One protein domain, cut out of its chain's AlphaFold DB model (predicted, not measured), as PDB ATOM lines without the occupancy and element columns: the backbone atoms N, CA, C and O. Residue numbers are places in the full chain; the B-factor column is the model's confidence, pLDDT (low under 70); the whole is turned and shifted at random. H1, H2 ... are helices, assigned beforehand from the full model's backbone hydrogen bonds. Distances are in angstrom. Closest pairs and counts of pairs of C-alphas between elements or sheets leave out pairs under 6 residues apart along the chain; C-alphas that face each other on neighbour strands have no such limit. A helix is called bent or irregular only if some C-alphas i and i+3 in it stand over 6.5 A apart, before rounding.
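AT A GLANCE: This is residues 26 to 64 and 80 to 106 of the 117 residues of the protein "PaaX_C domain-containing protein" of Actinoplanes sp. ATCC 53533 (UniProt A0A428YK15). H2 and H4 run side by side, opposite ways, as a loose core; H1 packs on H4, H5 makes a corner with one end of H2, and residues 59 to 64 stick out. The 66 printed residues include five named helices, H1 to H5, and no named strand: all helix, loose, radius of gyration of the C-alphas 13.5 A, spans 45 by 27 by 15 A.

HOW THE PARTS SIT: Start at H1, residues 26 to 32, irregular with C-alphas 27 and 30 7.5 A apart; it touches H4, residues 80 to 89, closest at C-alphas 31 and 86, 5.6 A. H2, residues 41 to 55, touches H4 at a shallow tilt of 15 degrees, closest at C-alphas 48 and 87, 5.9 A. H3, residues 58 to 61, meets H2 only through their link. H5, residues 95 to 104, touches H2 only at their ends, with residues 41 to 42 of H2 alone, closest at C-alphas 41 and 97, 5.0 A. Every O i to N i+4 pair is within hydrogen-bond range in H2, H4 and H5; H1 has 0 of 3, with 2 of 4 O i to N i+3 pairs; H3 is too short.

IN THESE COORDINATES: Find C-alpha 26 at (-88.684, 29.040, 68.564), where H1 begins; H2 is 21.2 A long, and H5 ends at C-alpha 104, (-111.584, 57.663, 72.195).

THE WHOLE: Residues 65 to 79 are not printed; C-alphas 64 and 80 are 12.3 A apart. Residues 92 to 94 have pLDDT under 70.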
ATOM      1  N   GLN A  26     -89.736  28.433  67.748       97.38
ATOM      2  CA  GLN A  26     -88.684  29.040  68.564       97.38
ATOM      3  C   GLN A  26     -88.931  30.522  68.846       97.38
ATOM      4  O   GLN A  26     -88.725  30.961  69.979       97.38
ATOM      5  N   GLU A  27     -89.387  31.279  67.848       97.69
ATOM      6  CA  GLU A  27     -89.707  32.698  67.992       97.69
ATOM      7  C   GLU A  27     -90.860  32.908  68.977       97.69
ATOM      8  O   GLU A  27     -90.795  33.791  69.830       97.69
ATOM      9  N   TRP A  28     -91.896  32.068  68.912       97.81
ATOM     10  CA  TRP A  28     -93.142  32.283  69.649       97.81
ATOM     11  C   TRP A  28     -93.272  31.466  70.939       97.81
ATOM     12  O   TRP A  28     -94.213  31.686  71.703       97.81
ATOM     13  N   ARG A  29     -92.319  30.576  71.259       96.38
ATOM     14  CA  ARG A  29     -92.365  29.724  72.471       96.38
ATOM     15  C   ARG A  29     -92.546  30.498  73.775       96.38
ATOM     16  O   ARG A  29     -93.083  29.957  74.740       96.38
ATOM     17  N   TRP A  30     -92.113  31.759  73.831       95.75
ATOM     18  CA  TRP A  30     -92.264  32.599  75.020       95.75
ATOM     19  C   TRP A  30     -93.739  32.827  75.388       95.75
ATOM     20  O   TRP A  30     -94.037  33.015  76.568       95.75
ATOM     21  N   LEU A  31     -94.668  32.725  74.428       94.88
ATOM     22  CA  LEU A  31     -96.109  32.798  74.686       94.88
ATOM     23  C   LEU A  31     -96.616  31.652  75.561       94.88
ATOM     24  O   LEU A  31     -97.643  31.805  76.216       94.88
ATOM     25  N   ALA A  32     -95.908  30.522  75.616       92.19
ATOM     26  CA  ALA A  32     -96.224  29.422  76.524       92.19
ATOM     27  C   ALA A  32     -95.703  29.656  77.956       92.19
ATOM     28  O   ALA A  32     -96.101  28.949  78.879       92.19
ATOM     29  N   THR A  33     -94.844  30.655  78.172       94.00
ATOM     30  CA  THR A  33     -94.257  30.968  79.485       94.00
ATOM     31  C   THR A  33     -95.125  31.963  80.272       94.00
ATOM     32  O   THR A  33     -95.984  32.624  79.682       94.00
ATOM     33  N   PRO A  34     -94.872  32.170  81.581       92.00
ATOM     34  CA  PRO A  34     -95.540  33.218  82.360       92.00
ATOM     35  C   PRO A  34     -95.353  34.636  81.800       92.00
ATOM     36  O   PRO A  34     -96.108  35.539  82.146       92.00
ATOM     37  N   GLN A  35     -94.365  34.863  80.929       89.69
ATOM     38  CA  GLN A  35     -94.185  36.153  80.269       89.69
ATOM     39  C   GLN A  35     -95.321  36.471  79.286       89.69
ATOM     40  O   GLN A  35     -95.723  37.630  79.190       89.69
ATOM     41  N   GLY A  36     -95.914  35.457  78.643       89.81
ATOM     42  CA  GLY A  36     -97.132  35.623  77.840       89.81
ATOM     43  C   GLY A  36     -98.298  36.204  78.652       89.81
ATOM     44  O   GLY A  36     -99.063  37.026  78.149       89.81
ATOM     45  N   ASP A  37     -98.372  35.892  79.952       87.25
ATOM     46  CA  ASP A  37     -99.363  36.458  80.881       87.25
ATOM     47  C   ASP A  37     -99.034  37.870  81.373       87.25
ATOM     48  O   ASP A  37     -99.675  38.385  82.294       87.25
ATOM     49  N   ARG A  38     -98.034  38.538  80.818       89.56
ATOM     50  CA  ARG A  38     -97.707  39.910  81.229       89.56
ATOM     51  C   ARG A  38     -97.991  40.920  80.130       89.56
ATOM     52  O   ARG A  38     -98.140  42.096  80.437       89.56
ATOM     53  N   VAL A  39     -98.166  40.457  78.896       90.62
ATOM     54  CA  VAL A  39     -98.431  41.287  77.717       90.62
ATOM     55  C   VAL A  39     -99.902  41.705  77.685       90.62
ATOM     56  O   VAL A  39    -100.788  40.851  77.679       90.62
ATOM     57  N   ARG A  40    -100.202  43.008  77.689       88.06
ATOM     58  CA  ARG A  40    -101.579  43.530  77.843       88.06
ATOM     59  C   ARG A  40    -101.879  44.673  76.880       88.06
ATOM     60  O   ARG A  40    -100.981  45.272  76.296       88.06
ATOM     61  N   GLY A  41    -103.168  44.981  76.728       88.50
ATOM     62  CA  GLY A  41    -103.653  46.128  75.966       88.50
ATOM     63  C   GLY A  41    -103.085  46.210  74.546       88.50
ATOM     64  O   GLY A  41    -103.134  45.236  73.795       88.50
ATOM     65  N   GLY A  42    -102.532  47.371  74.181       88.38
ATOM     66  CA  GLY A  42    -101.973  47.607  72.846       88.38
ATOM     67  C   GLY A  42    -100.791  46.704  72.488       88.38
ATOM     68  O   GLY A  42    -100.651  46.325  71.329       88.38
ATOM     69  N   GLU A  43     -99.984  46.299  73.470       90.94
ATOM     70  CA  GLU A  43     -98.881  45.359  73.249       90.94
ATOM     71  C   GLU A  43     -99.411  43.962  72.904       90.94
ATOM     72  O   GLU A  43     -98.927  43.335  71.964       90.94
ATOM     73  N   ALA A  44    -100.460  43.510  73.601       92.56
ATOM     74  CA  ALA A  44    -101.119  42.236  73.306       92.56
ATOM     75  C   ALA A  44    -101.749  42.239  71.913       92.56
ATOM     76  O   ALA A  44    -101.586  41.278  71.167       92.56
ATOM     77  N   LEU A  45    -102.396  43.344  71.532       91.56
ATOM     78  CA  LEU A  45    -102.947  43.510  70.190       91.56
ATOM     79  C   LEU A  45    -101.846  43.446  69.123       91.56
ATOM     80  O   LEU A  45    -101.971  42.701  68.155       91.56
ATOM     81  N   ALA A  46    -100.748  44.183  69.311       93.50
ATOM     82  CA  ALA A  46     -99.626  44.182  68.374       93.50
ATOM     83  C   ALA A  46     -98.969  42.796  68.261       93.50
ATOM     84  O   ALA A  46     -98.699  42.335  67.152       93.50
ATOM     85  N   ALA A  47     -98.744  42.115  69.387       95.19
ATOM     86  CA  ALA A  47     -98.204  40.760  69.411       95.19
ATOM     87  C   ALA A  47     -99.137  39.766  68.703       95.19
ATOM     88  O   ALA A  47     -98.665  38.975  67.892       95.19
ATOM     89  N   ARG A  48    -100.456  39.846  68.935       94.44
ATOM     90  CA  ARG A  48    -101.455  38.976  68.290       94.44
ATOM     91  C   ARG A  48    -101.470  39.164  66.775       94.44
ATOM     92  O   ARG A  48    -101.507  38.183  66.038       94.44
ATOM     93  N   THR A  49    -101.384  40.409  66.308       94.88
ATOM     94  CA  THR A  49    -101.301  40.723  64.876       94.88
ATOM     95  C   THR A  49    -100.026  40.168  64.252       94.88
ATOM     96  O   THR A  49    -100.098  39.550  63.196       94.88
ATOM     97  N   ARG A  50     -98.868  40.328  64.908       97.06
ATOM     98  CA  ARG A  50     -97.594  39.763  64.427       97.06
ATOM     99  C   ARG A  50     -97.610  38.233  64.406       97.06
ATOM    100  O   ARG A  50     -97.133  37.643  63.448       97.06
ATOM    101  N   LEU A  51     -98.204  37.599  65.417       97.44
ATOM    102  CA  LEU A  51     -98.367  36.144  65.468       97.44
ATOM    103  C   LEU A  51     -99.219  35.641  64.293       97.44
ATOM    104  O   LEU A  51     -98.850  34.679  63.624       97.44
ATOM    105  N   MET A  52    -100.338  36.316  64.013       96.88
ATOM    106  CA  MET A  52    -101.194  36.014  62.862       96.88
ATOM    107  C   MET A  52    -100.458  36.223  61.535       96.88
ATOM    108  O   MET A  52    -100.550  35.383  60.641       96.88
ATOM    109  N   ASP A  53     -99.713  37.321  61.415       97.31
ATOM    110  CA  ASP A  53     -98.909  37.638  60.238       97.31
ATOM    111  C   ASP A  53     -97.833  36.579  59.963       97.31
ATOM    112  O   ASP A  53     -97.677  36.142  58.827       97.31
ATOM    113  N   ALA A  54     -97.151  36.107  61.007       96.25
ATOM    114  CA  ALA A  54     -96.164  35.041  60.896       96.25
ATOM    115  C   ALA A  54     -96.808  33.695  60.519       96.25
ATOM    116  O   ALA A  54     -96.257  32.951  59.707       96.25
ATOM    117  N   TYR A  55     -97.987  33.381  61.069       96.62
ATOM    118  CA  TYR A  55     -98.640  32.089  60.852       96.62
ATOM    119  C   TYR A  55     -99.355  31.973  59.495       96.62
ATOM    120  O   TYR A  55     -99.419  30.885  58.922       96.62
ATOM    121  N   ARG A  56     -99.861  33.080  58.925       95.19
ATOM    122  CA  ARG A  56    -100.708  33.058  57.709       95.19
ATOM    123  C   ARG A  56    -100.047  32.456  56.467       95.19
ATOM    124  O   ARG A  56    -100.751  32.125  55.517       95.19
ATOM    125  N   ARG A  57     -98.716  32.323  56.451       90.75
ATOM    126  CA  ARG A  57     -97.969  31.699  55.347       90.75
ATOM    127  C   ARG A  57     -98.100  30.174  55.318       90.75
ATOM    128  O   ARG A  57     -98.038  29.590  54.243       90.75
ATOM    129  N   PHE A  58     -98.302  29.526  56.469       92.06
ATOM    130  CA  PHE A  58     -98.257  28.063  56.555       92.06
ATOM    131  C   PHE A  58     -99.337  27.354  55.736       92.06
ATOM    132  O   PHE A  58     -98.975  26.423  55.029       92.06
ATOM    133  N   PRO A  59    -100.617  27.782  55.724       88.50
ATOM    134  CA  PRO A  59    -101.633  27.108  54.913       88.50
ATOM    135  C   PRO A  59    -101.321  27.071  53.412       88.50
ATOM    136  O   PRO A  59    -101.774  26.155  52.736       88.50
ATOM    137  N   ALA A  60    -100.566  28.053  52.902       89.44
ATOM    138  CA  ALA A  60    -100.160  28.119  51.500       89.44
ATOM    139  C   ALA A  60     -98.907  27.279  51.191       89.44
ATOM    140  O   ALA A  60     -98.710  26.877  50.048       89.44
ATOM    141  N   LEU A  61     -98.056  27.038  52.193       87.00
ATOM    142  CA  LEU A  61     -96.819  26.263  52.061       87.00
ATOM    143  C   LEU A  61     -97.022  24.776  52.375       87.00
ATOM    144  O   LEU A  61     -96.327  23.930  51.820       87.00
ATOM    145  N   ASP A  62     -97.944  24.460  53.282       85.56
ATOM    146  CA  ASP A  62     -98.131  23.114  53.809       85.56
ATOM    147  C   ASP A  62     -98.871  22.206  52.810       85.56
ATOM    148  O   ASP A  62     -99.916  22.597  52.287       85.56
ATOM    149  N   PRO A  63     -98.398  20.967  52.579       88.19
ATOM    150  CA  PRO A  63     -99.055  20.021  51.676       88.19
ATOM    151  C   PRO A  63    -100.404  19.502  52.200       88.19
ATOM    152  O   PRO A  63    -101.104  18.797  51.478       88.19
ATOM    153  N   GLN A  64    -100.756  19.776  53.464       86.94
ATOM    154  CA  GLN A  64    -101.986  19.338  54.144       86.94
ATOM    155  C   GLN A  64    -102.255  17.829  54.062       86.94
ATOM    156  O   GLN A  64    -103.365  17.354  54.299       86.94
ATOM    157  N   ARG A  80     -98.910  24.738  64.901       94.06
ATOM    158  CA  ARG A  80    -100.361  25.008  64.947       94.06
ATOM    159  C   ARG A  80    -100.858  25.213  66.378       94.06
ATOM    160  O   ARG A  80    -101.502  26.216  66.662       94.06
ATOM    161  N   LEU A  81    -100.521  24.304  67.291       95.19
ATOM    162  CA  LEU A  81    -100.951  24.398  68.688       95.19
ATOM    163  C   LEU A  81    -100.365  25.623  69.398       95.19
ATOM    164  O   LEU A  81    -101.046  26.232  70.224       95.19
ATOM    165  N   LEU A  82     -99.115  25.990  69.100       96.88
ATOM    166  CA  LEU A  82     -98.511  27.209  69.636       96.88
ATOM    167  C   LEU A  82     -99.229  28.459  69.119       96.88
ATOM    168  O   LEU A  82     -99.502  29.361  69.910       96.88
ATOM    169  N   PHE A  83     -99.559  28.494  67.825       96.69
ATOM    170  CA  PHE A  83    -100.342  29.574  67.235       96.69
ATOM    171  C   PHE A  83    -101.705  29.710  67.915       96.69
ATOM    172  O   PHE A  83    -102.012  30.789  68.410       96.69
ATOM    173  N   GLU A  84    -102.487  28.632  67.993       95.56
ATOM    174  CA  GLU A  84    -103.840  28.650  68.569       95.56
ATOM    175  C   GLU A  84    -103.818  29.131  70.019       95.56
ATOM    176  O   GLU A  84    -104.440  30.134  70.364       95.56
ATOM    177  N   ARG A  85    -102.990  28.497  70.857       94.75
ATOM    178  CA  ARG A  85    -102.872  28.864  72.275       94.75
ATOM    179  C   ARG A  85    -102.341  30.279  72.457       94.75
ATOM    180  O   ARG A  85    -102.791  30.994  73.347       94.75
ATOM    181  N   GLY A  86    -101.365  30.681  71.648       94.81
ATOM    182  CA  GLY A  86    -100.800  32.023  71.680       94.81
ATOM    183  C   GLY A  86    -101.820  33.083  71.273       94.81
ATOM    184  O   GLY A  86    -101.929  34.115  71.932       94.81
ATOM    185  N   TYR A  87    -102.596  32.814  70.226       93.50
ATOM    186  CA  TYR A  87    -103.628  33.703  69.708       93.50
ATOM    187  C   TYR A  87    -104.774  33.887  70.703       93.50
ATOM    188  O   TYR A  87    -105.207  35.023  70.910       93.50
ATOM    189  N   ASP A  88    -105.217  32.805  71.346       90.06
ATOM    190  CA  ASP A  88    -106.250  32.836  72.384       90.06
ATOM    191  C   ASP A  88    -105.749  33.568  73.633       90.06
ATOM    192  O   ASP A  88    -106.373  34.525  74.094       90.06
ATOM    193  N   ARG A  89    -104.549  33.220  74.118       90.00
ATOM    194  CA  ARG A  89    -103.924  33.855  75.291       90.00
ATOM    195  C   ARG A  89    -103.716  35.356  75.106       90.00
ATOM    196  O   ARG A  89    -103.918  36.140  76.033       90.00
ATOM    197  N   LEU A  90    -103.293  35.767  73.911       90.81
ATOM    198  CA  LEU A  90    -103.166  37.177  73.556       90.81
ATOM    199  C   LEU A  90    -104.514  37.821  73.244       90.81
ATOM    200  O   LEU A  90    -104.538  39.034  73.116       90.81
ATOM    201  N   GLY A  91    -105.598  37.058  73.083       79.75
ATOM    202  CA  GLY A  91    -106.909  37.526  72.651       79.75
ATOM    203  C   GLY A  91    -107.869  37.925  73.766       79.75
ATOM    204  O   GLY A  91    -108.650  38.848  73.565       79.75
ATOM    205  N   GLU A  92    -107.739  37.339  74.956       68.19
ATOM    206  CA  GLU A  92    -108.618  37.624  76.105       68.19
ATOM    207  C   GLU A  92    -108.547  39.074  76.623       68.19
ATOM    208  O   GLU A  92    -109.454  39.546  77.302       68.19
ATOM    209  N   ARG A  93    -107.448  39.793  76.366       66.62
ATOM    210  CA  ARG A  93    -107.144  41.106  76.973       66.62
ATOM    211  C   ARG A  93    -106.992  42.321  76.034       66.62
ATOM    212  O   ARG A  93    -107.071  43.440  76.538       66.62
ATOM    213  N   PRO A  94    -106.765  42.205  74.712       67.00
ATOM    214  CA  PRO A  94    -106.728  43.359  73.810       67.00
ATOM    215  C   PRO A  94    -108.105  43.925  73.465       67.00
ATOM    216  O   PRO A  94    -108.172  45.064  73.012       67.00
ATOM    217  N   GLU A  95    -109.201  43.197  73.680       72.62
ATOM    218  CA  GLU A  95    -110.556  43.687  73.379       72.62
ATOM    219  C   GLU A  95    -110.901  44.963  74.158       72.62
ATOM    220  O   GLU A  95    -111.461  45.906  73.600       72.62
ATOM    221  N   GLU A  96    -110.486  45.043  75.425       75.88
ATOM    222  CA  GLU A  96    -110.622  46.250  76.248       75.88
ATOM    223  C   GLU A  96    -109.858  47.438  75.656       75.88
ATOM    224  O   GLU A  96    -110.325  48.578  75.696       75.88
ATOM    225  N   TRP A  97    -108.693  47.178  75.063       79.31
ATOM    226  CA  TRP A  97    -107.885  48.208  74.421       79.31
ATOM    227  C   TRP A  97    -108.478  48.675  73.094       79.31
ATOM    228  O   TRP A  97    -108.530  49.877  72.841       79.31
ATOM    229  N   VAL A  98    -108.981  47.749  72.274       79.88
ATOM    230  CA  VAL A  98    -109.718  48.084  71.046       79.88
ATOM    231  C   VAL A  98    -110.938  48.931  71.392       79.88
ATOM    232  O   VAL A  98    -111.121  49.998  70.810       79.88
ATOM    233  N   ARG A  99    -111.712  48.524  72.406       78.50
ATOM    234  CA  ARG A  99    -112.845  49.298  72.924       78.50
ATOM    235  C   ARG A  99    -112.412  50.709  73.326       78.50
ATOM    236  O   ARG A  99    -113.021  51.676  72.882       78.50
ATOM    237  N   ARG A 100    -111.320  50.841  74.088       80.69
ATOM    238  CA  ARG A 100    -110.771  52.145  74.489       80.69
ATOM    239  C   ARG A 100    -110.402  53.027  73.291       80.69
ATOM    240  O   ARG A 100    -110.699  54.217  73.325       80.69
ATOM    241  N   ILE A 101    -109.775  52.472  72.249       84.38
ATOM    242  CA  ILE A 101    -109.435  53.222  71.028       84.38
ATOM    243  C   ILE A 101    -110.697  53.674  70.293       84.38
ATOM    244  O   ILE A 101    -110.772  54.837  69.898       84.38
ATOM    245  N   LEU A 102    -111.674  52.782  70.113       84.81
ATOM    246  CA  LEU A 102    -112.926  53.086  69.413       84.81
ATOM    247  C   LEU A 102    -113.681  54.216  70.119       84.81
ATOM    248  O   LEU A 102    -113.968  55.236  69.496       84.81
ATOM    249  N   THR A 103    -113.867  54.098  71.437       84.25
ATOM    250  CA  THR A 103    -114.498  55.142  72.253       84.25
ATOM    251  C   THR A 103    -113.734  56.467  72.182       84.25
ATOM    252  O   THR A 103    -114.347  57.512  71.995       84.25
ATOM    253  N   ALA A 104    -112.398  56.447  72.282       83.06
ATOM    254  CA  ALA A 104    -111.584  57.663  72.195       83.06
ATOM    255  C   ALA A 104    -111.618  58.321  70.804       83.06
ATOM    256  O   ALA A 104    -111.393  59.523  70.689       83.06
ATOM    257  N   SER A 105    -111.909  57.541  69.762       82.00
ATOM    258  CA  SER A 105    -111.990  57.995  68.371       82.00
ATOM    259  C   SER A 105    -113.416  58.394  67.959       82.00
ATOM    260  O   SER A 105    -113.629  58.772  66.811       82.00
ATOM    261  N   GLY A 106    -114.396  58.300  68.871       81.88
ATOM    262  CA  GLY A 106    -115.812  58.584  68.605       81.88
ATOM    263  C   GLY A 106    -116.512  57.546  67.721       81.88
ATOM    264  O   GLY A 106    -117.601  57.813  67.218       81.88
TER     265      GLY A 106